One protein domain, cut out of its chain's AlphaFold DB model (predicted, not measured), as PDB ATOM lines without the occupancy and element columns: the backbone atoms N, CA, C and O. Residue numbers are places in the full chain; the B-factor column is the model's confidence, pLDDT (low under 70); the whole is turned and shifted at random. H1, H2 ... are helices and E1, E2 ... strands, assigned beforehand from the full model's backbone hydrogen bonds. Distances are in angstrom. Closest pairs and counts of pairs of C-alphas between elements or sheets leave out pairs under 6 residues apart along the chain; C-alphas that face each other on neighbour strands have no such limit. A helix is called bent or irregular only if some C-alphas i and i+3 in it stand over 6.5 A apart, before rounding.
ATOM      1  N   TYR A   8      34.038  12.599  16.450       84.06
ATOM      2  CA  TYR A   8      33.192  13.038  17.571       84.06
ATOM      3  C   TYR A   8      33.630  12.396  18.896       84.06
ATOM      4  O   TYR A   8      33.960  13.110  19.845       84.06
ATOM      5  N   TYR A   9      33.665  11.062  18.945       84.50
ATOM      6  CA  TYR A   9      34.026  10.313  20.148       84.50
ATOM      7  C   TYR A   9      35.474  10.565  20.558       84.50
ATOM      8  O   TYR A   9      35.726  10.919  21.706       84.50
ATOM      9  N   ALA A  10      36.404  10.510  19.605       85.31
ATOM     10  CA  ALA A  10      37.809  10.810  19.855       85.31
ATOM     11  C   ALA A  10      38.027  12.252  20.364       85.31
ATOM     12  O   ALA A  10      38.769  12.451  21.328       85.31
ATOM     13  N   ARG A  11      37.306  13.255  19.839       87.75
ATOM     14  CA  ARG A  11      37.329  14.621  20.392       87.75
ATOM     15  C   ARG A  11      36.793  14.675  21.818       87.75
ATOM     16  O   ARG A  11      37.410  15.321  22.655       87.75
ATOM     17  N   ARG A  12      35.678  14.005  22.127       87.94
ATOM     18  CA  ARG A  12      35.125  13.983  23.496       87.94
ATOM     19  C   ARG A  12      36.043  13.278  24.493       87.94
ATOM     20  O   ARG A  12      36.153  13.738  25.628       87.94
ATOM     21  N   VAL A  13      36.714  12.206  24.072       87.69
ATOM     22  CA  VAL A  13      37.766  11.555  24.863       87.69
ATOM     23  C   VAL A  13      38.919  12.527  25.105       87.69
ATOM     24  O   VAL A  13      39.317  12.719  26.250       87.69
ATOM     25  N   SER A  14      39.402  13.198  24.055       86.56
ATOM     26  CA  SER A  14      40.461  14.207  24.168       86.56
ATOM     27  C   SER A  14      40.073  15.346  25.119       86.56
ATOM     28  O   SER A  14      40.838  15.673  26.018       86.56
ATOM     29  N   GLU A  15      38.851  15.880  25.016       88.62
ATOM     30  CA  GLU A  15      38.313  16.873  25.956       88.62
ATOM     31  C   GLU A  15      38.342  16.360  27.406       88.62
ATOM     32  O   GLU A  15      38.809  17.067  28.295       88.62
ATOM     33  N   ALA A  16      37.882  15.130  27.663       87.25
ATOM     34  CA  ALA A  16      37.880  14.551  29.010       87.25
ATOM     35  C   ALA A  16      39.293  14.410  29.604       87.25
ATOM     36  O   ALA A  16      39.478  14.616  30.810       87.25
ATOM     37  N   LEU A  17      40.272  14.065  28.764       85.19
ATOM     38  CA  LEU A  17      41.677  13.934  29.143       85.19
ATOM     39  C   LEU A  17      42.325  15.304  29.391       85.19
ATOM     40  O   LEU A  17      42.935  15.502  30.436       85.19
ATOM     41  N   VAL A  18      42.146  16.269  28.481       86.12
ATOM     42  CA  VAL A  18      42.718  17.628  28.585       86.12
ATOM     43  C   VAL A  18      42.137  18.399  29.770       86.12
ATOM     44  O   VAL A  18      42.857  19.126  30.450       86.12
ATOM     45  N   GLU A  19      40.849  18.218  30.066       87.62
ATOM     46  CA  GLU A  19      40.201  18.816  31.237       87.62
ATOM     47  C   GLU A  19      40.640  18.159  32.571       87.62
ATOM     48  O   GLU A  19      40.139  18.550  33.626       87.62
ATOM     49  N   ASN A  20      41.546  17.164  32.554       78.62
ATOM     50  CA  ASN A  20      41.993  16.388  33.723       78.62
ATOM     51  C   ASN A  20      40.829  15.816  34.554       78.62
ATOM     52  O   ASN A  20      40.897  15.707  35.782       78.62
ATOM     53  N   LYS A  21      39.726  15.453  33.885       83.25
ATOM     54  CA  LYS A  21      38.542  14.894  34.552       83.25
ATOM     55  C   LYS A  21      38.664  13.398  34.815       83.25
ATOM     56  O   LYS A  21      38.004  12.894  35.723       83.25
ATOM     57  N   ILE A  22      39.514  12.705  34.060       83.44
ATOM     58  CA  ILE A  22      39.901  11.323  34.346       83.44
ATOM     59  C   ILE A  22      41.039  11.365  35.363       83.44
ATOM     60  O   ILE A  22      42.119  11.885  35.087       83.44
ATOM     61  N   LYS A  23      40.771  10.863  36.569       83.00
ATOM     62  CA  LYS A  23      41.761  10.832  37.647       83.00
ATOM     63  C   LYS A  23      42.703   9.653  37.447       83.00
ATOM     64  O   LYS A  23      42.298   8.605  36.968       83.00
ATOM     65  N   ILE A  24      43.950   9.815  37.876       85.56
ATOM     66  CA  ILE A  24      44.885   8.693  37.969       85.56
ATOM     67  C   ILE A  24      44.328   7.693  39.002       85.56
ATOM     68  O   ILE A  24      43.903   8.135  40.079       85.56
ATOM     69  N   PRO A  25      44.326   6.376  38.711       88.75
ATOM     70  CA  PRO A  25      43.889   5.356  39.658       88.75
ATOM     71  C   PRO A  25      44.549   5.501  41.028       88.75
ATOM     72  O   PRO A  25      45.736   5.816  41.137       88.75
ATOM     73  N   GLU A  26      43.785   5.228  42.086       91.19
ATOM     74  CA  GLU A  26      44.248   5.426  43.462       91.19
ATOM     75  C   GLU A  26      45.514   4.614  43.751       91.19
ATOM     76  O   GLU A  26      46.409   5.121  44.425       91.19
ATOM     77  N   PHE A  27      45.627   3.409  43.179       92.62
ATOM     78  CA  PHE A  27      46.739   2.507  43.457       92.62
ATOM     79  C   PHE A  27      48.117   3.061  43.072       92.62
ATOM     80  O   PHE A  27      49.090   2.745  43.749       92.62
ATOM     81  N   TYR A  28      48.227   3.957  42.081       93.50
ATOM     82  CA  TYR A  28      49.508   4.608  41.758       93.50
ATOM     83  C   TYR A  28      50.056   5.451  42.911       93.50
ATOM     84  O   TYR A  28      51.243   5.741  42.965       93.50
ATOM     85  N   ASN A  29      49.204   5.855  43.854       93.44
ATOM     86  CA  ASN A  29      49.639   6.582  45.038       93.44
ATOM     87  C   ASN A  29      50.245   5.677  46.117       93.44
ATOM     88  O   ASN A  29      50.802   6.197  47.088       93.44
ATOM     89  N   TRP A  30      50.079   4.359  46.000       95.25
ATOM     90  CA  TRP A  30      50.538   3.383  46.986       95.25
ATOM     91  C   TRP A  30      51.931   2.839  46.676       95.25
ATOM     92  O   TRP A  30      52.588   2.347  47.586       95.25
ATOM     93  N   PHE A  31      52.384   2.942  45.429       94.38
ATOM     94  CA  PHE A  31      53.625   2.332  44.958       94.38
ATOM     95  C   PHE A  31      54.608   3.387  44.458       94.38
ATOM     96  O   PHE A  31      54.210   4.480  44.047       94.38
ATOM     97  N   ASP A  32      55.898   3.056  44.470       93.44
ATOM     98  CA  ASP A  32      56.879   3.818  43.703       93.44
ATOM     99  C   ASP A  32      56.647   3.553  42.204       93.44
ATOM    100  O   ASP A  32      56.341   2.415  41.833       93.44
ATOM    101  N   PRO A  33      56.794   4.551  41.312       92.75
ATOM    102  CA  PRO A  33      56.627   4.340  39.876       92.75
ATOM    103  C   PRO A  33      57.472   3.188  39.317       92.75
ATOM    104  O   PRO A  33      57.036   2.523  38.385       92.75
ATOM    105  N   LYS A  34      58.648   2.907  39.896       90.81
ATOM    106  CA  LYS A  34      59.505   1.785  39.482       90.81
ATOM    107  C   LYS A  34      58.940   0.414  39.853       90.81
ATOM    108  O   LYS A  34      59.357  -0.578  39.266       90.81
ATOM    109  N   GLN A  35      58.016   0.349  40.811       90.75
ATOM    110  CA  GLN A  35      57.316  -0.884  41.170       90.75
ATOM    111  C   GLN A  35      56.186  -1.200  40.190       90.75
ATOM    112  O   GLN A  35      55.740  -2.342  40.145       90.75
ATOM    113  N   VAL A  36      55.709  -0.224  39.412       90.38
ATOM    114  CA  VAL A  36      54.625  -0.427  38.449       90.38
ATOM    115  C   VAL A  36      55.216  -0.667  37.067       90.38
ATOM    116  O   VAL A  36      55.775   0.233  36.444       90.38
ATOM    117  N   ILE A  37      55.084  -1.898  36.583       84.31
ATOM    118  CA  ILE A  37      55.562  -2.308  35.266       84.31
ATOM    119  C   ILE A  37      54.389  -2.529  34.318       84.31
ATOM    120  O   ILE A  37      53.362  -3.111  34.681       84.31
ATOM    121  N   ASN A  38      54.583  -2.103  33.075       73.75
ATOM    122  CA  ASN A  38      53.716  -2.444  31.963       73.75
ATOM    123  C   ASN A  38      54.398  -3.559  31.167       73.75
ATOM    124  O   ASN A  38      55.539  -3.397  30.729       73.75
ATOM    125  N   THR A  39      53.740  -4.709  31.032       62.03
ATOM    126  CA  THR A  39      54.281  -5.793  30.199       62.03
ATOM    127  C   THR A  39      53.600  -5.728  28.854       62.03
ATOM    128  O   THR A  39      52.373  -5.763  28.792       62.03
ATOM    129  N   ASP A  40      54.391  -5.684  27.788       52.38
ATOM    130  CA  ASP A  40      53.863  -5.699  26.433       52.38
ATOM    131  C   ASP A  40      53.251  -7.076  26.123       52.38
ATOM    132  O   ASP A  40      53.946  -8.043  25.786       52.38
ATOM    133  N   ILE A  41      51.927  -7.176  26.280       51.03
ATOM    134  CA  ILE A  41      51.152  -8.417  26.117       51.03
ATOM    135  C   ILE A  41      51.186  -8.912  24.655       51.03
ATOM    136  O   ILE A  41      50.813 -10.050  24.369       51.03
ATOM    137  N   THR A  42      51.673  -8.092  23.715       42.69
ATOM    138  CA  THR A  42      51.783  -8.448  22.291       42.69
ATOM    139  C   THR A  42      52.956  -9.383  21.970       42.69
ATOM    140  O   THR A  42      52.968 -10.016  20.912       42.69
ATOM    141  N   SER A  43      53.914  -9.554  22.887       34.28
ATOM    142  CA  SER A  43      55.080 -10.419  22.681       34.28
ATOM    143  C   SER A  43      54.809 -11.854  23.167       34.28
ATOM    144  O   SER A  43      54.875 -12.179  24.349       34.28
ATOM    145  N   GLY A  44      54.471 -12.743  22.226       33.34
ATOM    146  CA  GLY A  44      54.073 -14.144  22.441       33.34
ATOM    147  C   GLY A  44      55.133 -15.105  23.010       33.34
ATOM    148  O   GLY A  44      55.203 -16.254  22.575       33.34
ATOM    149  N   HIS A  45      55.952 -14.689  23.980       29.30
ATOM    150  CA  HIS A  45      57.007 -15.505  24.599       29.30
ATOM    151  C   HIS A  45      56.949 -15.539  26.129       29.30
ATOM    152  O   HIS A  45      57.965 -15.494  26.802       29.30
ATOM    153  N   LEU A  46      55.760 -15.730  26.687       32.53
ATOM    154  CA  LEU A  46      55.550 -16.373  27.986       32.53
ATOM    155  C   LEU A  46      54.290 -17.221  27.816       32.53
ATOM    156  O   LEU A  46      53.344 -16.755  27.183       32.53
ATOM    157  N   LYS A  47      54.278 -18.470  28.309       31.52
ATOM    158  CA  LYS A  47      53.090 -19.347  28.296       31.52
ATOM    159  C   LYS A  47      51.928 -18.609  28.971       31.52
ATOM    160  O   LYS A  47      51.775 -18.645  30.187       31.52
ATOM    161  N   THR A  48      51.146 -17.918  28.157       31.27
ATOM    162  CA  THR A  48      50.008 -17.096  28.534       31.27
ATOM    163  C   THR A  48      48.824 -18.038  28.588       31.27
ATOM    164  O   THR A  48      48.345 -18.510  27.558       31.27
ATOM    165  N   THR A  49      48.347 -18.350  29.789       33.16
ATOM    166  CA  THR A  49      46.986 -18.869  29.911       33.16
ATOM    167  C   THR A  49      46.069 -17.685  29.635       33.16
ATOM    168  O   THR A  49      45.860 -16.842  30.505       33.16
ATOM    169  N   LYS A  50      45.595 -17.568  28.391       27.89
ATOM    170  CA  LYS A  50      44.533 -16.628  28.034       27.89
ATOM    171  C   LYS A  50      43.272 -17.046  28.784       27.89
ATOM    172  O   LYS A  50      42.711 -18.100  28.499       27.89
ATOM    173  N   TRP A  51      42.853 -16.239  29.749       32.53
ATOM    174  CA  TRP A  51      41.515 -16.321  30.317       32.53
ATOM    175  C   TRP A  51      40.661 -15.279  29.606       32.53
ATOM    176  O   TRP A  51      40.722 -14.092  29.915       32.53
ATOM    177  N   GLU A  52      39.912 -15.727  28.607       26.36
ATOM    178  CA  GLU A  52      38.834 -14.942  28.016       26.36
ATOM    179  C   GLU A  52      37.585 -15.156  28.880       26.36
ATOM    180  O   GLU A  52      36.982 -16.229  28.876       26.36
ATOM    181  N   ALA A  53      37.221 -14.160  29.686       26.47
ATOM    182  CA  ALA A  53      35.973 -14.186  30.436       26.47
ATOM    183  C   ALA A  53      34.834 -13.692  29.531       26.47
ATOM    184  O   ALA A  53      34.508 -12.507  29.520       26.47
ATOM    185  N   PHE A  54      34.224 -14.603  28.773       24.89
ATOM    186  CA  PHE A  54      32.943 -14.353  28.111       24.89
ATOM    187  C   PHE A  54      31.801 -14.823  29.013       24.89
ATOM    188  O   PHE A  54      31.765 -15.974  29.446       24.89
ATOM    189  N   VAL A  55      30.840 -13.941  29.287       25.69
ATOM    190  CA  VAL A  55      29.558 -14.331  29.882       25.69
ATOM    191  C   VAL A  55      28.576 -14.609  28.742       25.69
ATOM    192  O   VAL A  55      27.848 -13.711  28.333       25.69
ATOM    193  N   GLN A  56      28.587 -15.842  28.216       22.83
ATOM    194  CA  GLN A  56      27.432 -16.516  27.592       22.83
ATOM    195  C   GLN A  56      27.693 -18.033  27.393       22.83
ATOM    196  O   GLN A  56      28.828 -18.453  27.186       22.83
ATOM    197  N   THR A  79      57.263 -16.821  37.787       36.38
ATOM    198  CA  THR A  79      55.949 -16.196  37.948       36.38
ATOM    199  C   THR A  79      55.212 -16.349  36.621       36.38
ATOM    200  O   THR A  79      55.497 -15.673  35.637       36.38
ATOM    201  N   GLN A  80      54.269 -17.292  36.551       45.94
ATOM    202  CA  GLN A  80      53.219 -17.221  35.536       45.94
ATOM    203  C   GLN A  80      52.446 -15.925  35.799       45.94
ATOM    204  O   GLN A  80      51.593 -15.881  36.682       45.94
ATOM    205  N   THR A  81      52.776 -14.847  35.089       51.31
ATOM    206  CA  THR A  81      51.998 -13.612  35.150       51.31
ATOM    207  C   THR A  81      50.656 -13.870  34.476       51.31
ATOM    208  O   THR A  81      50.546 -13.988  33.256       51.31
ATOM    209  N   SER A  82      49.631 -14.046  35.303       61.91
ATOM    210  CA  SER A  82      48.252 -14.165  34.844       61.91
ATOM    211  C   SER A  82      47.687 -12.765  34.613       61.91
ATOM    212  O   SER A  82      47.926 -11.847  35.400       61.91
ATOM    213  N   PHE A  83      46.948 -12.612  33.520       69.31
ATOM    214  CA  PHE A  83      46.301 -11.368  33.126       69.31
ATOM    215  C   PHE A  83      44.801 -11.596  33.008       69.31
ATOM    216  O   PHE A  83      44.371 -12.635  32.498       69.31
ATOM    217  N   LEU A  84      44.018 -10.604  33.420       69.56
ATOM    218  CA  LEU A  84      42.574 -10.603  33.262       69.56
ATOM    219  C   LEU A  84      42.157  -9.535  32.257       69.56
ATOM    220  O   LEU A  84      42.291  -8.339  32.517       69.56
ATOM    221  N   TRP A  85      41.616  -9.989  31.132       73.69
ATOM    222  CA  TRP A  85      41.037  -9.134  30.105       73.69
ATOM    223  C   TRP A  85      39.602  -8.790  30.483       73.69
ATOM    224  O   TRP A  85      38.807  -9.678  30.797       73.69
ATOM    225  N   LEU A  86      39.280  -7.501  30.475       71.81
ATOM    226  CA  LEU A  86      37.971  -6.987  30.847       71.81
ATOM    227  C   LEU A  86      37.491  -5.976  29.816       71.81
ATOM    228  O   LEU A  86      38.264  -5.169  29.303       71.81
ATOM    229  N   GLN A  87      36.183  -5.989  29.590       79.31
ATOM    230  CA  GLN A  87      35.486  -4.989  28.803       79.31
ATOM    231  C   GLN A  87      34.397  -4.358  29.668       79.31
ATOM    232  O   GLN A  87      33.558  -5.052  30.247       79.31
ATOM    233  N   TYR A  88      34.411  -3.033  29.774       78.62
ATOM    234  CA  TYR A  88      33.378  -2.272  30.461       78.62
ATOM    235  C   TYR A  88      32.433  -1.633  29.448       78.62
ATOM    236  O   TYR A  88      32.845  -0.818  28.622       78.62
ATOM    237  N   THR A  89      31.152  -1.976  29.537       82.88
ATOM    238  CA  THR A  89      30.102  -1.435  28.667       82.88
ATOM    239  C   THR A  89      29.418  -0.247  29.332       82.88
ATOM    240  O   THR A  89      29.007  -0.345  30.494       82.88
ATOM    241  N   PHE A  90      29.204   0.845  28.605       77.75
ATOM    242  CA  PHE A  90      28.450   1.987  29.115       77.75
ATOM    243  C   PHE A  90      27.527   2.582  28.057       77.75
ATOM    244  O   PHE A  90      27.837   2.605  26.869       77.75
ATOM    245  N   ASN A  91      26.374   3.072  28.509       83.56
ATOM    246  CA  ASN A  91      25.387   3.705  27.643       83.56
ATOM    247  C   ASN A  91      25.540   5.217  27.690       83.56
ATOM    248  O   ASN A  91      25.813   5.788  28.748       83.56
ATOM    249  N   HIS A  92      25.280   5.855  26.561       84.94
ATOM    250  CA  HIS A  92      25.263   7.302  26.449       84.94
ATOM    251  C   HIS A  92      24.244   7.754  25.404       84.94
ATOM    252  O   HIS A  92      23.758   6.964  24.590       84.94
ATOM    253  N   ILE A  93      23.912   9.040  25.437       83.44
ATOM    254  CA  ILE A  93      23.058   9.670  24.431       83.44
ATOM    255  C   ILE A  93      23.773   9.618  23.079       83.44
ATOM    256  O   ILE A  93      24.970   9.900  22.978       83.44
ATOM    257  N   ARG A  94      23.028   9.279  22.028       86.56
ATOM    258  CA  ARG A  94      23.492   9.394  20.645       86.56
ATOM    259  C   ARG A  94      23.763  10.861  20.327       86.56
ATOM    260  O   ARG A  94      22.885  11.693  20.537       86.56
ATOM    261  N   ARG A  95      24.898  11.173  19.692       81.81
ATOM    262  CA  ARG A  95      25.269  12.543  19.271       81.81
ATOM    263  C   ARG A  95      24.101  13.354  18.693       81.81
ATOM    264  O   ARG A  95      23.842  14.463  19.141       81.81
ATOM    265  N   GLY A  96      23.392  12.802  17.703       81.44
ATOM    266  CA  GLY A  96      22.291  13.493  17.015       81.44
ATOM    267  C   GLY A  96      21.072  13.795  17.895       81.44
ATOM    268  O   GLY A  96      20.219  14.583  17.503       81.44
ATOM    269  N   ALA A  97      20.998  13.188  19.077       80.81
ATOM    270  CA  ALA A  97      19.951  13.418  20.053       80.81
ATOM    271  C   ALA A  97      20.422  14.262  21.247       80.81
ATOM    272  O   ALA A  97      19.575  14.729  21.998       80.81
ATOM    273  N   GLU A  98      21.724  14.523  21.433       78.00
ATOM    274  CA  GLU A  98      22.228  15.274  22.600       78.00
ATOM    275  C   GLU A  98      21.540  16.635  22.760       78.00
ATOM    276  O   GLU A  98      21.099  16.973  23.855       78.00
ATOM    277  N   GLU A  99      21.339  17.386  21.674       75.81
ATOM    278  CA  GLU A  99      20.657  18.687  21.735       75.81
ATOM    279  C   GLU A  99      19.228  18.598  22.281       75.81
ATOM    280  O   GLU A  99      18.783  19.515  22.967       75.81
ATOM    281  N   LYS A 100      18.515  17.494  22.021       74.31
ATOM    282  CA  LYS A 100      17.158  17.253  22.533       74.31
ATOM    283  C   LYS A 100      17.145  17.095  24.055       74.31
ATOM    284  O   LYS A 100      16.164  17.470  24.686       74.31
ATOM    285  N   TYR A 101      18.218  16.553  24.627       69.62
ATOM    286  CA  TYR A 101      18.328  16.274  26.060       69.62
ATOM    287  C   TYR A 101      19.100  17.350  26.833       69.62
ATOM    288  O   TYR A 101      18.934  17.445  28.043       69.62
ATOM    289  N   VAL A 102      19.915  18.167  26.156       65.12
ATOM    290  CA  VAL A 102      20.812  19.154  26.788       65.12
ATOM    291  C   VAL A 102      20.361  20.607  26.545       65.12
ATOM    292  O   VAL A 102      20.786  21.513  27.272       65.12
ATOM    293  N   LYS A 103      19.447  20.875  25.590       56.72
ATOM    294  CA  LYS A 103      18.775  22.188  25.483       56.72
ATOM    295  C   LYS A 103      18.064  22.481  26.805       56.72
ATOM    296  O   LYS A 103      17.165  21.743  27.187       56.72
ATOM    297  N   ASN A 104      18.459  23.575  27.460       54.44
ATOM    298  CA  ASN A 104      18.022  24.067  28.783       54.44
ATOM    299  C   ASN A 104      18.937  23.719  29.973       54.44
ATOM    300  O   ASN A 104      18.529  23.902  31.116       54.44
ATOM    301  N   GLY A 105      20.175  23.266  29.741       52.59
ATOM    302  CA  GLY A 105      21.142  23.054  30.833       52.59
ATOM    303  C   GLY A 105      20.822  21.844  31.717       52.59
ATOM    304  O   GLY A 105      21.408  21.677  32.785       52.59
ATOM    305  N   TYR A 106      19.903  20.990  31.265       52.56
ATOM    306  CA  TYR A 106      19.594  19.714  31.888       52.56
ATOM    307  C   TYR A 106      20.766  18.749  31.652       52.56
ATOM    308  O   TYR A 106      20.994  18.288  30.538       52.56
ATOM    309  N   MET A 107      21.537  18.461  32.704       51.88
ATOM    310  CA  MET A 107      22.677  17.528  32.676       51.88
ATOM    311  C   MET A 107      22.260  16.053  32.861       51.88
ATOM    312  O   MET A 107      23.079  15.217  33.238       51.88
ATOM    313  N   GLY A 108      20.995  15.723  32.586       51.34
ATOM    314  CA  GLY A 108      20.400  14.433  32.933       51.34
ATOM    315  C   GLY A 108      19.844  14.427  34.361       51.34
ATOM    316  O   GLY A 108      20.364  15.085  35.259       51.34
ATOM    317  N   ASP A 109      18.757  13.690  34.572       43.72
ATOM    318  CA  ASP A 109      18.268  13.349  35.908       43.72
ATOM    319  C   ASP A 109      19.126  12.194  36.439       43.72
ATOM    320  O   ASP A 109      19.367  11.200  35.748       43.72
ATOM    321  N   SER A 110      19.617  12.321  37.672       42.38
ATOM    322  CA  SER A 110      20.399  11.279  38.342       42.38
ATOM    323  C   SER A 110      19.635   9.955  38.462       42.38
ATOM    324  O   SER A 110      20.273   8.909  38.585       42.38
ATOM    325  N   ASN A 111      18.300   9.982  38.351       40.91
ATOM    326  CA  ASN A 111      17.443   8.799  38.300       40.91
ATOM    327  C   ASN A 111      17.243   8.224  36.886       40.91
ATOM    328  O   ASN A 111      16.856   7.061  36.773       40.91
ATOM    329  N   SER A 112      17.511   8.978  35.810       47.31
ATOM    330  CA  SER A 112      17.270   8.518  34.431       47.31
ATOM    331  C   SER A 112      18.497   7.932  33.724       47.31
ATOM    332  O   SER A 112      18.339   7.354  32.657       47.31
ATOM    333  N   ASN A 113      19.698   7.961  34.325       55.25
ATOM    334  CA  ASN A 113      20.919   7.276  33.838       55.25
ATOM    335  C   ASN A 113      21.357   7.618  32.391       55.25
ATOM    336  O   ASN A 113      22.213   6.937  31.823       55.25
ATOM    337  N   ILE A 114      20.796   8.668  31.790       69.38
ATOM    338  CA  ILE A 114      21.056   9.075  30.409       69.38
ATOM    339  C   ILE A 114      22.041  10.249  30.434       69.38
ATOM    340  O   ILE A 114      21.677  11.368  30.787       69.38
ATOM    341  N   LEU A 115      23.302   9.980  30.090       80.25
ATOM    342  CA  LEU A 115      24.392  10.961  30.077       80.25
ATOM    343  C   LEU A 115      24.902  11.181  28.646       80.25
ATOM    344  O   LEU A 115      24.930  10.220  27.868       80.25
ATOM    345  N   PRO A 116      25.353  12.396  28.282       86.25
ATOM    346  CA  PRO A 116      26.128  12.582  27.061       86.25
ATOM    347  C   PRO A 116      27.431  11.773  27.125       86.25
ATOM    348  O   PRO A 116      27.884  11.364  28.200       86.25
ATOM    349  N   PHE A 117      28.032  11.512  25.960       87.19
ATOM    350  CA  PHE A 117      29.159  10.578  25.865       87.19
ATOM    351  C   PHE A 117      30.326  10.941  26.792       87.19
ATOM    352  O   PHE A 117      30.855  10.064  27.469       87.19
ATOM    353  N   LYS A 118      30.712  12.223  26.862       88.88
ATOM    354  CA  LYS A 118      31.870  12.666  27.655       88.88
ATOM    355  C   LYS A 118      31.690  12.352  29.141       88.88
ATOM    356  O   LYS A 118      32.580  11.792  29.779       88.88
ATOM    357  N   GLU A 119      30.531  12.685  29.692       86.31
ATOM    358  CA  GLU A 119      30.185  12.476  31.096       86.31
ATOM    359  C   GLU A 119      30.052  10.983  31.415       86.31
ATOM    360  O   GLU A 119      30.532  10.527  32.457       86.31
ATOM    361  N   ALA A 120      29.454  10.210  30.503       85.31
ATOM    362  CA  ALA A 120      29.358   8.760  30.627       85.31
ATOM    363  C   ALA A 120      30.747   8.096  30.613       85.31
ATOM    364  O   ALA A 120      31.026   7.247  31.458       85.31
ATOM    365  N   TYR A 121      31.633   8.542  29.719       88.19
ATOM    366  CA  TYR A 121      33.014   8.078  29.596       88.19
ATOM    367  C   TYR A 121      33.840   8.370  30.858       88.19
ATOM    368  O   TYR A 121      34.473   7.468  31.403       88.19
ATOM    369  N   ILE A 122      33.766   9.593  31.401       88.38
ATOM    370  CA  ILE A 122      34.437   9.956  32.665       88.38
ATOM    371  C   ILE A 122      33.941   9.076  33.822       88.38
ATOM    372  O   ILE A 122      34.734   8.589  34.633       88.38
ATOM    373  N   LYS A 123      32.623   8.845  33.904       84.50
ATOM    374  CA  LYS A 123      32.029   7.988  34.939       84.50
ATOM    375  C   LYS A 123      32.461   6.528  34.781       84.50
ATOM    376  O   LYS A 123      32.757   5.885  35.786       84.50
ATOM    377  N   ALA A 124      32.518   6.022  33.549       85.31
ATOM    378  CA  ALA A 124      33.002   4.679  33.241       85.31
ATOM    379  C   ALA A 124      34.463   4.502  33.676       85.31
ATOM    380  O   ALA A 124      34.759   3.569  34.418       85.31
ATOM    381  N   HIS A 125      35.344   5.444  33.328       87.50
ATOM    382  CA  HIS A 125      36.743   5.432  33.767       87.50
ATOM    383  C   HIS A 125      36.883   5.397  35.289       87.50
ATOM    384  O   HIS A 125      37.559   4.521  35.815       87.50
ATOM    385  N   SER A 126      36.162   6.259  36.012       85.50
ATOM    386  CA  SER A 126      36.182   6.275  37.484       85.50
ATOM    387  C   SER A 126      35.806   4.917  38.106       85.50
ATOM    388  O   SER A 126      36.378   4.491  39.113       85.50
ATOM    389  N   LEU A 127      34.862   4.196  37.491       84.25
ATOM    390  CA  LEU A 127      34.479   2.850  37.923       84.25
ATOM    391  C   LEU A 127      35.554   1.808  37.590       84.25
ATOM    392  O   LEU A 127      35.865   0.982  38.449       84.25
ATOM    393  N   ILE A 128      36.151   1.865  36.397       85.62
ATOM    394  CA  ILE A 128      37.274   0.998  36.004       85.62
ATOM    395  C   ILE A 128      38.467   1.207  36.943       85.62
ATOM    396  O   ILE A 128      39.034   0.238  37.449       85.62
ATOM    397  N   ASP A 129      38.801   2.455  37.266       89.19
ATOM    398  CA  ASP A 129      39.892   2.797  38.180       89.19
ATOM    399  C   ASP A 129      39.641   2.245  39.584       89.19
ATOM    400  O   ASP A 129      40.558   1.719  40.225       89.19
ATOM    401  N   ARG A 130      38.386   2.296  40.055       85.44
ATOM    402  CA  ARG A 130      37.980   1.661  41.312       85.44
ATOM    403  C   ARG A 130      38.130   0.144  41.253       85.44
ATOM    404  O   ARG A 130      38.621  -0.427  42.223       85.44
ATOM    405  N   ILE A 131      37.738  -0.507  40.155       85.19
ATOM    406  CA  ILE A 131      37.907  -1.959  39.968       85.19
ATOM    407  C   ILE A 131      39.391  -2.326  40.043       85.19
ATOM    408  O   ILE A 131      39.762  -3.176  40.849       85.19
ATOM    409  N   ARG A 132      40.245  -1.638  39.274       88.56
ATOM    410  CA  ARG A 132      41.700  -1.870  39.250       88.56
ATOM    411  C   ARG A 132      42.330  -1.650  40.624       88.56
ATOM    412  O   ARG A 132      43.051  -2.512  41.110       88.56
ATOM    413  N   SER A 133      42.008  -0.535  41.282       92.12
ATOM    414  CA  SER A 133      42.567  -0.206  42.601       92.12
ATOM    415  C   SER A 133      42.105  -1.192  43.676       92.12
ATOM    416  O   SER A 133      42.899  -1.629  44.504       92.12
ATOM    417  N   THR A 134      40.835  -1.603  43.631       88.81
ATOM    418  CA  THR A 134      40.298  -2.640  44.526       88.81
ATOM    419  C   THR A 134      41.002  -3.970  44.293       88.81
ATOM    420  O   THR A 134      41.365  -4.635  45.258       88.81
ATOM    421  N   PHE A 135      41.234  -4.348  43.034       88.94
ATOM    422  CA  PHE A 135      41.942  -5.576  42.707       88.94
ATOM    423  C   PHE A 135      43.389  -5.554  43.217       88.94
ATOM    424  O   PHE A 135      43.772  -6.457  43.950       88.94
ATOM    425  N   PHE A 136      44.179  -4.515  42.921       92.44
ATOM    426  CA  PHE A 136      45.574  -4.460  43.379       92.44
ATOM    427  C   PHE A 136      45.712  -4.389  44.901       92.44
ATOM    428  O   PHE A 136      46.746  -4.781  45.434       92.44
ATOM    429  N   LEU A 137      44.676  -3.944  45.613       93.19
ATOM    430  CA  LEU A 137      44.643  -3.991  47.069       93.19
ATOM    431  C   LEU A 137      44.205  -5.364  47.598       93.19
ATOM    432  O   LEU A 137      44.872  -5.940  48.449       93.19
ATOM    433  N   LEU A 138      43.069  -5.881  47.127       89.06
ATOM    434  CA  LEU A 138      42.365  -7.007  47.752       89.06
ATOM    435  C   LEU A 138      42.611  -8.356  47.060       89.06
ATOM    436  O   LEU A 138      42.381  -9.401  47.664       89.06
ATOM    437  N   GLY A 139      43.023  -8.334  45.794       84.75
ATOM    438  CA  GLY A 139      43.283  -9.511  44.966       84.75
ATOM    439  C   GLY A 139      42.048 -10.256  44.462       84.75
ATOM    440  O   GLY A 139      42.143 -11.390  44.000       84.75
ATOM    441  N   TYR A 140      40.875  -9.633  44.545       80.12
ATOM    442  CA  TYR A 140      39.633 -10.161  43.988       80.12
ATOM    443  C   TYR A 140      38.834  -9.052  43.313       80.12
ATOM    444  O   TYR A 140      39.008  -7.864  43.600       80.12
ATOM    445  N   ILE A 141      37.902  -9.452  42.452       73.19
ATOM    446  CA  ILE A 141      36.930  -8.540  41.849       73.19
ATOM    447  C   ILE A 141      35.586  -8.749  42.530       73.19
ATOM    448  O   ILE A 141      35.181  -9.874  42.815       73.19
ATOM    449  N   SER A 142      34.902  -7.651  42.829       66.56
ATOM    450  CA  SER A 142      33.540  -7.686  43.347       66.56
ATOM    451  C   SER A 142      32.578  -7.406  42.204       66.56
ATOM    452  O   SER A 142      32.607  -6.314  41.635       66.56
ATOM    453  N   ILE A 143      31.729  -8.375  41.874       63.94
ATOM    454  CA  ILE A 143      30.658  -8.192  40.894       63.94
ATOM    455  C   ILE A 143      29.315  -8.134  41.609       63.94
ATOM    456  O   ILE A 143      29.070  -8.874  42.558       63.94
ATOM    457  N   ASN A 144      28.428  -7.252  41.164       55.22
ATOM    458  CA  ASN A 144      27.049  -7.272  41.628       55.22
ATOM    459  C   ASN A 144      26.272  -8.283  40.780       55.22
ATOM    460  O   ASN A 144      26.048  -8.046  39.594       55.22
ATOM    461  N   LYS A 145      25.886  -9.405  41.386       52.56
ATOM    462  CA  LYS A 145      25.028 -10.417  40.775       52.56
ATOM    463  C   LYS A 145      23.752 -10.509  41.604       52.56
ATOM    464  O   LYS A 145      23.811 -10.742  42.810       52.56
ATOM    465  N   ASP A 146      22.608 -10.267  40.969       62.16
ATOM    466  CA  ASP A 146      21.281 -10.329  41.598       62.16
ATOM    467  C   ASP A 146      21.118  -9.411  42.829       62.16
ATOM    468  O   ASP A 146      20.478  -9.761  43.821       62.16
ATOM    469  N   GLY A 147      21.743  -8.227  42.802       63.00
ATOM    470  CA  GLY A 147      21.696  -7.260  43.904       63.00
ATOM    471  C   GLY A 147      22.637  -7.583  45.069       63.00
ATOM    472  O   GLY A 147      22.658  -6.846  46.057       63.00
ATOM    473  N   LYS A 148      23.431  -8.657  44.970       64.75
ATOM    474  CA  LYS A 148      24.443  -9.038  45.960       64.75
ATOM    475  C   LYS A 148      25.841  -8.924  45.365       64.75
ATOM    476  O   LYS A 148      26.124  -9.429  44.281       64.75
ATOM    477  N   TYR A 149      26.744  -8.299  46.112       64.06
ATOM    478  CA  TYR A 149      28.159  -8.256  45.755       64.06
ATOM    479  C   TYR A 149      28.807  -9.618  46.018       64.06
ATOM    480  O   TYR A 149      28.935 -10.039  47.168       64.06
ATOM    481  N   GLN A 150      29.206 -10.304  44.951       65.69
ATOM    482  CA  GLN A 150      29.950 -11.555  44.997       65.69
ATOM    483  C   GLN A 150      31.434 -11.272  44.771       65.69
ATOM    484  O   GLN A 150      31.811 -10.613  43.801       65.69
ATOM    485  N   LYS A 151      32.276 -11.780  45.676       71.12
ATOM    486  CA  LYS A 151      33.733 -11.734  45.537       71.12
ATOM    487  C   LYS A 151      34.178 -12.886  44.647       71.12
ATOM    488  O   LYS A 151      33.910 -14.042  44.967       71.12
ATOM    489  N   ILE A 152      34.874 -12.571  43.564       67.00
ATOM    490  CA  ILE A 152      35.471 -13.550  42.662       67.00
ATOM    491  C   ILE A 152      36.982 -13.494  42.836       67.00
ATOM    492  O   ILE A 152      37.626 -12.515  42.453       67.00
ATOM    493  N   LEU A 153      37.529 -14.559  43.422       68.56
ATOM    494  CA  LEU A 153      38.958 -14.845  43.387       68.56
ATOM    495  C   LEU A 153      39.311 -15.421  42.017       68.56
ATOM    496  O   LEU A 153      38.596 -16.276  41.490       68.56
ATOM    497  N   LEU A 154      40.409 -14.939  41.449       69.38
ATOM    498  CA  LEU A 154      40.900 -15.395  40.158       69.38
ATOM    499  C   LEU A 154      41.797 -16.611  40.399       69.38
ATOM    500  O   LEU A 154      42.882 -16.499  40.974       69.38
ATOM    501  N   ASN A 155      41.276 -17.778  40.022       64.31
ATOM    502  CA  ASN A 155      41.907 -19.075  40.225       64.31
ATOM    503  C   ASN A 155      42.299 -19.708  38.880       64.31
ATOM    504  O   ASN A 155      41.667 -19.465  37.854       64.31
ATOM    505  N   ASP A 156      43.316 -20.569  38.896       60.44
ATOM    506  CA  ASP A 156      43.690 -21.421  37.776       60.44
ATOM    507  C   ASP A 156      42.684 -22.566  37.547       60.44
ATOM    508  O   ASP A 156      41.725 -22.772  38.295       60.44
ATOM    509  N   THR A 157      42.933 -23.378  36.515       57.34
ATOM    510  CA  THR A 157      42.105 -24.546  36.167       57.34
ATOM    511  C   THR A 157      42.076 -25.636  37.243       57.34
ATOM    512  O   THR A 157      41.262 -26.555  37.158       57.34
ATOM    513  N   LYS A 158      42.946 -25.557  38.256       61.69
ATOM    514  CA  LYS A 158      43.012 -26.466  39.407       61.69
ATOM    515  C   LYS A 158      42.409 -25.839  40.670       61.69
ATOM    516  O   LYS A 158      42.507 -26.438  41.740       61.69
ATOM    517  N   GLY A 159      41.792 -24.660  40.559       65.31
ATOM    518  CA  GLY A 159      41.159 -23.949  41.666       65.31
ATOM    519  C   GLY A 159      42.133 -23.217  42.594       65.31
ATOM    520  O   GLY A 159      41.726 -22.825  43.685       65.31
ATOM    521  N   LYS A 160      43.400 -23.028  42.202       66.50
ATOM    522  CA  LYS A 160      44.394 -22.288  42.995       66.50
ATOM    523  C   LYS A 160      44.440 -20.818  42.578       66.50
ATOM    524  O   LYS A 160      44.453 -20.571  41.376       66.50
ATOM    525  N   PRO A 161      44.539 -19.856  43.510       67.62
ATOM    526  CA  PRO A 161      44.725 -18.451  43.156       67.62
ATOM    527  C   PRO A 161      45.911 -18.266  42.204       67.62
ATOM    528  O   PRO A 161      47.001 -18.775  42.470       67.62
ATOM    529  N   ASN A 162      45.686 -17.576  41.088       68.62
ATOM    530  CA  ASN A 162      46.704 -17.340  40.058       68.62
ATOM    531  C   ASN A 162      46.933 -15.858  39.753       68.62
ATOM    532  O   ASN A 162      47.850 -15.529  38.999       68.62
ATOM    533  N   MET A 163      46.121 -14.980  40.341       74.38
ATOM    534  CA  MET A 163      46.327 -13.542  40.340       74.38
ATOM    535  C   MET A 163      46.197 -12.999  41.756       74.38
ATOM    536  O   MET A 163      45.320 -13.399  42.527       74.38
ATOM    537  N   PHE A 164      47.075 -12.058  42.070       83.31
ATOM    538  CA  PHE A 164      47.267 -11.549  43.412       83.31
ATOM    539  C   PHE A 164      47.191 -10.023  43.428       83.31
ATOM    540  O   PHE A 164      47.658  -9.349  42.513       83.31
ATOM    541  N   GLY A 165      46.589  -9.497  44.483       89.62
ATOM    542  CA  GLY A 165      46.720  -8.133  44.969       89.62
ATOM    543  C   GLY A 165      47.416  -8.152  46.330       89.62
ATOM    544  O   GLY A 165      47.732  -9.208  46.869       89.62
ATOM    545  N   LEU A 166      47.618  -6.984  46.930       92.38
ATOM    546  CA  LEU A 166      48.385  -6.833  48.166       92.38
ATOM    547  C   LEU A 166      47.895  -7.658  49.356       92.38
ATOM    548  O   LEU A 166      48.709  -7.920  50.222       92.38
ATOM    549  N   LEU A 273      56.597  -5.921  42.928       87.31
ATOM    550  CA  LEU A 273      56.232  -5.432  41.603       87.31
ATOM    551  C   LEU A 273      54.725  -5.546  41.376       87.31
ATOM    552  O   LEU A 273      54.091  -6.553  41.694       87.31
ATOM    553  N   ILE A 274      54.167  -4.523  40.743       87.94
ATOM    554  CA  ILE A 274      52.808  -4.482  40.225       87.94
ATOM    555  C   ILE A 274      52.890  -4.551  38.712       87.94
ATOM    556  O   ILE A 274      53.355  -3.621  38.058       87.94
ATOM    557  N   ASN A 275      52.394  -5.643  38.149       86.81
ATOM    558  CA  ASN A 275      52.124  -5.694  36.728       86.81
ATOM    559  C   ASN A 275      50.752  -5.075  36.477       86.81
ATOM    560  O   ASN A 275      49.727  -5.659  36.831       86.81
ATOM    561  N   GLU A 276      50.723  -3.877  35.904       86.44
ATOM    562  CA  GLU A 276      49.473  -3.133  35.766       86.44
ATOM    563  C   GLU A 276      48.552  -3.677  34.666       86.44
ATOM    564  O   GLU A 276      47.352  -3.386  34.691       86.44
ATOM    565  N   GLY A 277      49.105  -4.460  33.732       82.69
ATOM    566  CA  GLY A 277      48.447  -4.875  32.499       82.69
ATOM    567  C   GLY A 277      48.392  -3.751  31.458       82.69
ATOM    568  O   GLY A 277      49.375  -3.051  31.232       82.69
ATOM    569  N   VAL A 278      47.237  -3.591  30.814       83.69
ATOM    570  CA  VAL A 278      46.995  -2.594  29.759       83.69
ATOM    571  C   VAL A 278      46.015  -1.557  30.307       83.69
ATOM    572  O   VAL A 278      44.963  -1.943  30.833       83.69
ATOM    573  N   PRO A 279      46.331  -0.250  30.215       86.25
ATOM    574  CA  PRO A 279      45.426   0.802  30.665       86.25
ATOM    575  C   PRO A 279      44.105   0.785  29.874       86.25
ATOM    576  O   PRO A 279      44.043   0.185  28.805       86.25
ATOM    577  N   PRO A 280      43.041   1.443  30.363       86.81
ATOM    578  CA  PRO A 280      41.758   1.427  29.673       86.81
ATOM    579  C   PRO A 280      41.795   2.155  28.330       86.81
ATOM    580  O   PRO A 280      42.209   3.313  28.257       86.81
ATOM    581  N   ILE A 281      41.340   1.467  27.283       84.94
ATOM    582  CA  ILE A 281      41.312   1.921  25.893       84.94
ATOM    583  C   ILE A 281      39.864   1.865  25.402       84.94
ATOM    584  O   ILE A 281      39.200   0.835  25.494       84.94
ATOM    585  N   ILE A 282      39.361   2.987  24.887       83.19
ATOM    586  CA  ILE A 282      38.039   3.044  24.257       83.19
ATOM    587  C   ILE A 282      38.049   2.215  22.967       83.19
ATOM    588  O   ILE A 282      38.941   2.363  22.133       83.19
ATOM    589  N   ASN A 283      37.051   1.355  22.798       78.38
ATOM    590  CA  ASN A 283      36.849   0.629  21.557       78.38
ATOM    591  C   ASN A 283      36.217   1.561  20.511       78.38
ATOM    592  O   ASN A 283      35.337   2.364  20.829       78.38
ATOM    593  N   GLU A 284      36.643   1.440  19.255       76.44
ATOM    594  CA  GLU A 284      36.051   2.193  18.141       76.44
ATOM    595  C   GLU A 284      34.617   1.737  17.835       76.44
ATOM    596  O   GLU A 284      33.823   2.486  17.263       76.44
ATOM    597  N   PHE A 285      34.265   0.510  18.232       76.81
ATOM    598  CA  PHE A 285      32.931  -0.029  18.059       76.81
ATOM    599  C   PHE A 285      31.914   0.655  18.981       76.81
ATOM    600  O   PHE A 285      32.070   0.715  20.203       76.81
ATOM    601  N   VAL A 286      30.816   1.112  18.376       80.12
ATOM    602  CA  VAL A 286      29.665   1.690  19.069       80.12
ATOM    603  C   VAL A 286      28.398   0.997  18.585       80.12
ATOM    604  O   VAL A 286      28.088   0.986  17.391       80.12
ATOM    605  N   GLU A 287      27.634   0.441  19.519       80.81
ATOM    606  CA  GLU A 287      26.378  -0.232  19.220       80.81
ATOM    607  C   GLU A 287      25.211   0.758  19.264       80.81
ATOM    608  O   GLU A 287      24.967   1.441  20.265       80.81
ATOM    609  N   LYS A 288      24.448   0.823  18.169       84.25
ATOM    610  CA  LYS A 288      23.259   1.674  18.082       84.25
ATOM    611  C   LYS A 288      22.067   0.996  18.734       84.25
ATOM    612  O   LYS A 288      21.684  -0.099  18.337       84.25
ATOM    613  N   ARG A 289      21.411   1.693  19.664       75.06
ATOM    614  CA  ARG A 289      20.157   1.223  20.258       75.06
ATOM    615  C   ARG A 289      18.930   1.753  19.502       75.06
ATOM    616  O   ARG A 289      19.029   2.776  18.818       75.06
ATOM    617  N   PRO A 290      17.760   1.094  19.626       71.44
ATOM    618  CA  PRO A 290      16.515   1.541  18.988       71.44
ATOM    619  C   PRO A 290      16.005   2.911  19.466       71.44
ATOM    620  O   PRO A 290      15.178   3.526  18.801       71.44
ATOM    621  N   ASN A 291      16.474   3.386  20.620       78.19
ATOM    622  CA  ASN A 291      16.177   4.705  21.174       78.19
ATOM    623  C   ASN A 291      17.293   5.720  20.843       78.19
ATOM    624  O   ASN A 291      18.232   5.428  20.102       78.19
ATOM    625  N   ASP A 292      17.211   6.918  21.423       84.88
ATOM    626  CA  ASP A 292      18.213   7.989  21.302       84.88
ATOM    627  C   ASP A 292      19.546   7.671  22.032       84.88
ATOM    628  O   ASP A 292      20.293   8.576  22.402       84.88
ATOM    629  N   MET A 293      19.858   6.389  22.250       83.00
ATOM    630  CA  MET A 293      21.039   5.917  22.971       83.00
ATOM    631  C   MET A 293      21.976   5.106  22.077       83.00
ATOM    632  O   MET A 293      21.595   4.533  21.047       83.00
ATOM    633  N   GLU A 294      23.214   5.022  22.536       84.62
ATOM    634  CA  GLU A 294      24.276   4.179  22.004       84.62
ATOM    635  C   GLU A 294      25.036   3.522  23.168       84.62
ATOM    636  O   GLU A 294      24.954   3.972  24.319       84.62
ATOM    637  N   THR A 295      25.716   2.414  22.877       81.56
ATOM    638  CA  THR A 295      26.576   1.699  23.826       81.56
ATOM    639  C   THR A 295      28.004   1.700  23.315       81.56
ATOM    640  O   THR A 295      28.262   1.297  22.181       81.56
ATOM    641  N   SER A 296      28.923   2.109  24.181       81.44
ATOM    642  CA  SER A 296      30.363   2.064  23.947       81.44
ATOM    643  C   SER A 296      31.042   1.117  24.927       81.44
ATOM    644  O   SER A 296      30.494   0.759  25.977       81.44
ATOM    645  N   TYR A 297      32.261   0.732  24.569       80.94
ATOM    646  CA  TYR A 297      33.019  -0.329  25.212       80.94
ATOM    647  C   TYR A 297      34.421   0.181  25.548       80.94
ATOM    648  O   TYR A 297      35.042   0.841  24.720       80.94
ATOM    649  N   ILE A 298      34.913  -0.091  26.755       79.06
ATOM    650  CA  ILE A 298      36.293   0.204  27.164       79.06
ATOM    651  C   ILE A 298      36.975  -1.115  27.496       79.06
ATOM    652  O   ILE A 298      36.557  -1.800  28.430       79.06
ATOM    653  N   ASP A 299      38.027  -1.436  26.756       80.12
ATOM    654  CA  ASP A 299      38.837  -2.631  26.951       80.12
ATOM    655  C   ASP A 299      40.033  -2.303  27.849       80.12
ATOM    656  O   ASP A 299      40.658  -1.248  27.727       80.12
ATOM    657  N   PHE A 300      40.348  -3.190  28.785       80.50
ATOM    658  CA  PHE A 300      41.505  -3.049  29.662       80.50
ATOM    659  C   PHE A 300      41.977  -4.407  30.160       80.50
ATOM    660  O   PHE A 300      41.232  -5.389  30.174       80.50
ATOM    661  N   VAL A 301      43.231  -4.457  30.602       80.62
ATOM    662  CA  VAL A 301      43.806  -5.670  31.182       80.62
ATOM    663  C   VAL A 301      44.312  -5.362  32.575       80.62
ATOM    664  O   VAL A 301      45.039  -4.394  32.778       80.62
ATOM    665  N   ILE A 302      43.944  -6.203  33.534       80.94
ATOM    666  CA  ILE A 302      44.490  -6.174  34.888       80.94
ATOM    667  C   ILE A 302      45.576  -7.246  34.979       80.94
ATOM    668  O   ILE A 302      45.323  -8.409  34.663       80.94
ATOM    669  N   GLY A 303      46.784  -6.862  35.386       79.88
ATOM    670  CA  GLY A 303      47.845  -7.814  35.722       79.88
ATOM    671  C   GLY A 303      47.781  -8.267  37.185       79.88
ATOM    672  O   GLY A 303      46.706  -8.378  37.766       79.88
ATOM    673  N   SER A 304      48.930  -8.551  37.792       82.38
ATOM    674  CA  SER A 304      49.026  -9.121  39.141       82.38
ATOM    675  C   SER A 304      50.142  -8.464  39.948       82.38
ATOM    676  O   SER A 304      51.130  -7.980  39.395       82.38
ATOM    677  N   THR A 305      50.004  -8.513  41.266       85.56
ATOM    678  CA  THR A 305      51.067  -8.251  42.233       85.56
ATOM    679  C   THR A 305      52.013  -9.448  42.307       85.56
ATOM    680  O   THR A 305      51.575 -10.602  42.287       85.56
ATOM    681  N   MET A 306      53.310  -9.171  42.397       80.19
ATOM    682  CA  MET A 306      54.378 -10.134  42.655       80.19
ATOM    683  C   MET A 306      55.202  -9.599  43.820       80.19
ATOM    684  O   MET A 306      55.689  -8.476  43.749       80.19
ATOM    685  N   ALA A 307      55.357 -10.386  44.878       83.31
ATOM    686  CA  ALA A 307      56.172 -10.012  46.025       83.31
ATOM    687  C   ALA A 307      57.059 -11.180  46.440       83.31
ATOM    688  O   ALA A 307      56.695 -12.338  46.221       83.31
ATOM    689  N   LEU A 308      58.200 -10.870  47.049       81.25
ATOM    690  CA  LEU A 308      59.000 -11.876  47.734       81.25
ATOM    691  C   LEU A 308      58.324 -12.298  49.049       81.25
ATOM    692  O   LEU A 308      57.531 -11.553  49.636       81.25
TER     693      LEU A 308
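Overview. This is residues 8 to 56, 79 to 166 and 273 to 308 of the 320 residues of an uncharacterized protein of Borrelia sp. A-FGy1 (UniProt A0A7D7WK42). One long helix, H4, lies lengthwise over one face of a long, strongly twisted sheet of three strands, making two layers. H1 and H2 pack on H4 near its two ends, H3 sits by one end of the sheet, and the short pair E4 and E7 continues strands E5 and E6 at the other; the hairpin of E2 and E3 follows H4. The printed part has 173 residues, with named elements in the order H1 H2 E1 H3 H4 E2 E3 E4 E5 E6 E7, class mixed. The main sheet, E1 - E6 - E5, is antiparallel, as are the pairs E2 - E3 and E4 - E7. The whole is compact, with a radius of gyration of the C-alphas of 18.1 A, yet elongated, spanning 58 by 35 by 31 A.

Along the chain. H1 is residues 8 to 18, beginning at C-alpha 8 (33.192, 13.038, 17.571), and H2 is 26 to 29. E1 is 84 to 93, 29.5 A long, and H3 is 95 to 102, irregular, with C-alphas 96 and 99 7.2 A apart. H4 is 117 to 138, 31.0 A long, beginning at C-alpha 117 (29.159, 10.578, 25.865). E2 is 140 to 145, E3 148 to 153 and E4 273 to 275. E5 is 278 to 288, 26.8 A, and bends by 51 degrees at residue 284. E6 is 293 to 302, 29.0 A, and E7 is 305 to 307, ending at C-alpha 307 (56.172, -10.012, 46.025).

Arrangement. In the sheet E6 is the inner strand; N 88 and O 298 of E1 and E6 are 2.8 A apart, and N 283 and O 297 of the hairpin E5 and E6 2.8 A, both within hydrogen-bond range. H4 is on this sheet at a height of 9.5 A, over E6 and only just over E1, with 3 of its C-alphas falling there; it runs along the strands, at 26 degrees to E6 on the local plane. H1 touches H4 with H4's residues 117 to 122 alone, Arg 12 and Lys 118 being the closest C-alphas at 5.4 A, at a steep tilt of 56 degrees, the same way. H2 touches H4 with H4's residues 129 to 137 alone, C-alphas 27 and 133 being closest at 5.0 A. H3 only grazes the sheet, with residues 95 to 101. In the hairpin E2 and E3, N 150 and O 143 are 2.8 A apart; in E4 and E7, N 273 and O 306 are 2.8 A apart. Every O i to N i+4 pair is within hydrogen-bond range in H1 and H4, but 2 of 4 in H3, and H2 is too short for one.

Size, cuts and confidence. The farthest C-alphas, of Asn 104 and Leu 308, are 57.7 A apart. Residues 57 to 78 and 167 to 272 are not printed, with gaps of 30.3 A and 10.3 A between C-alphas. The link H3 to H4 is long. Mean pLDDT of the printed part is 73.2; 58 residues are under 70, among them 39 to 56.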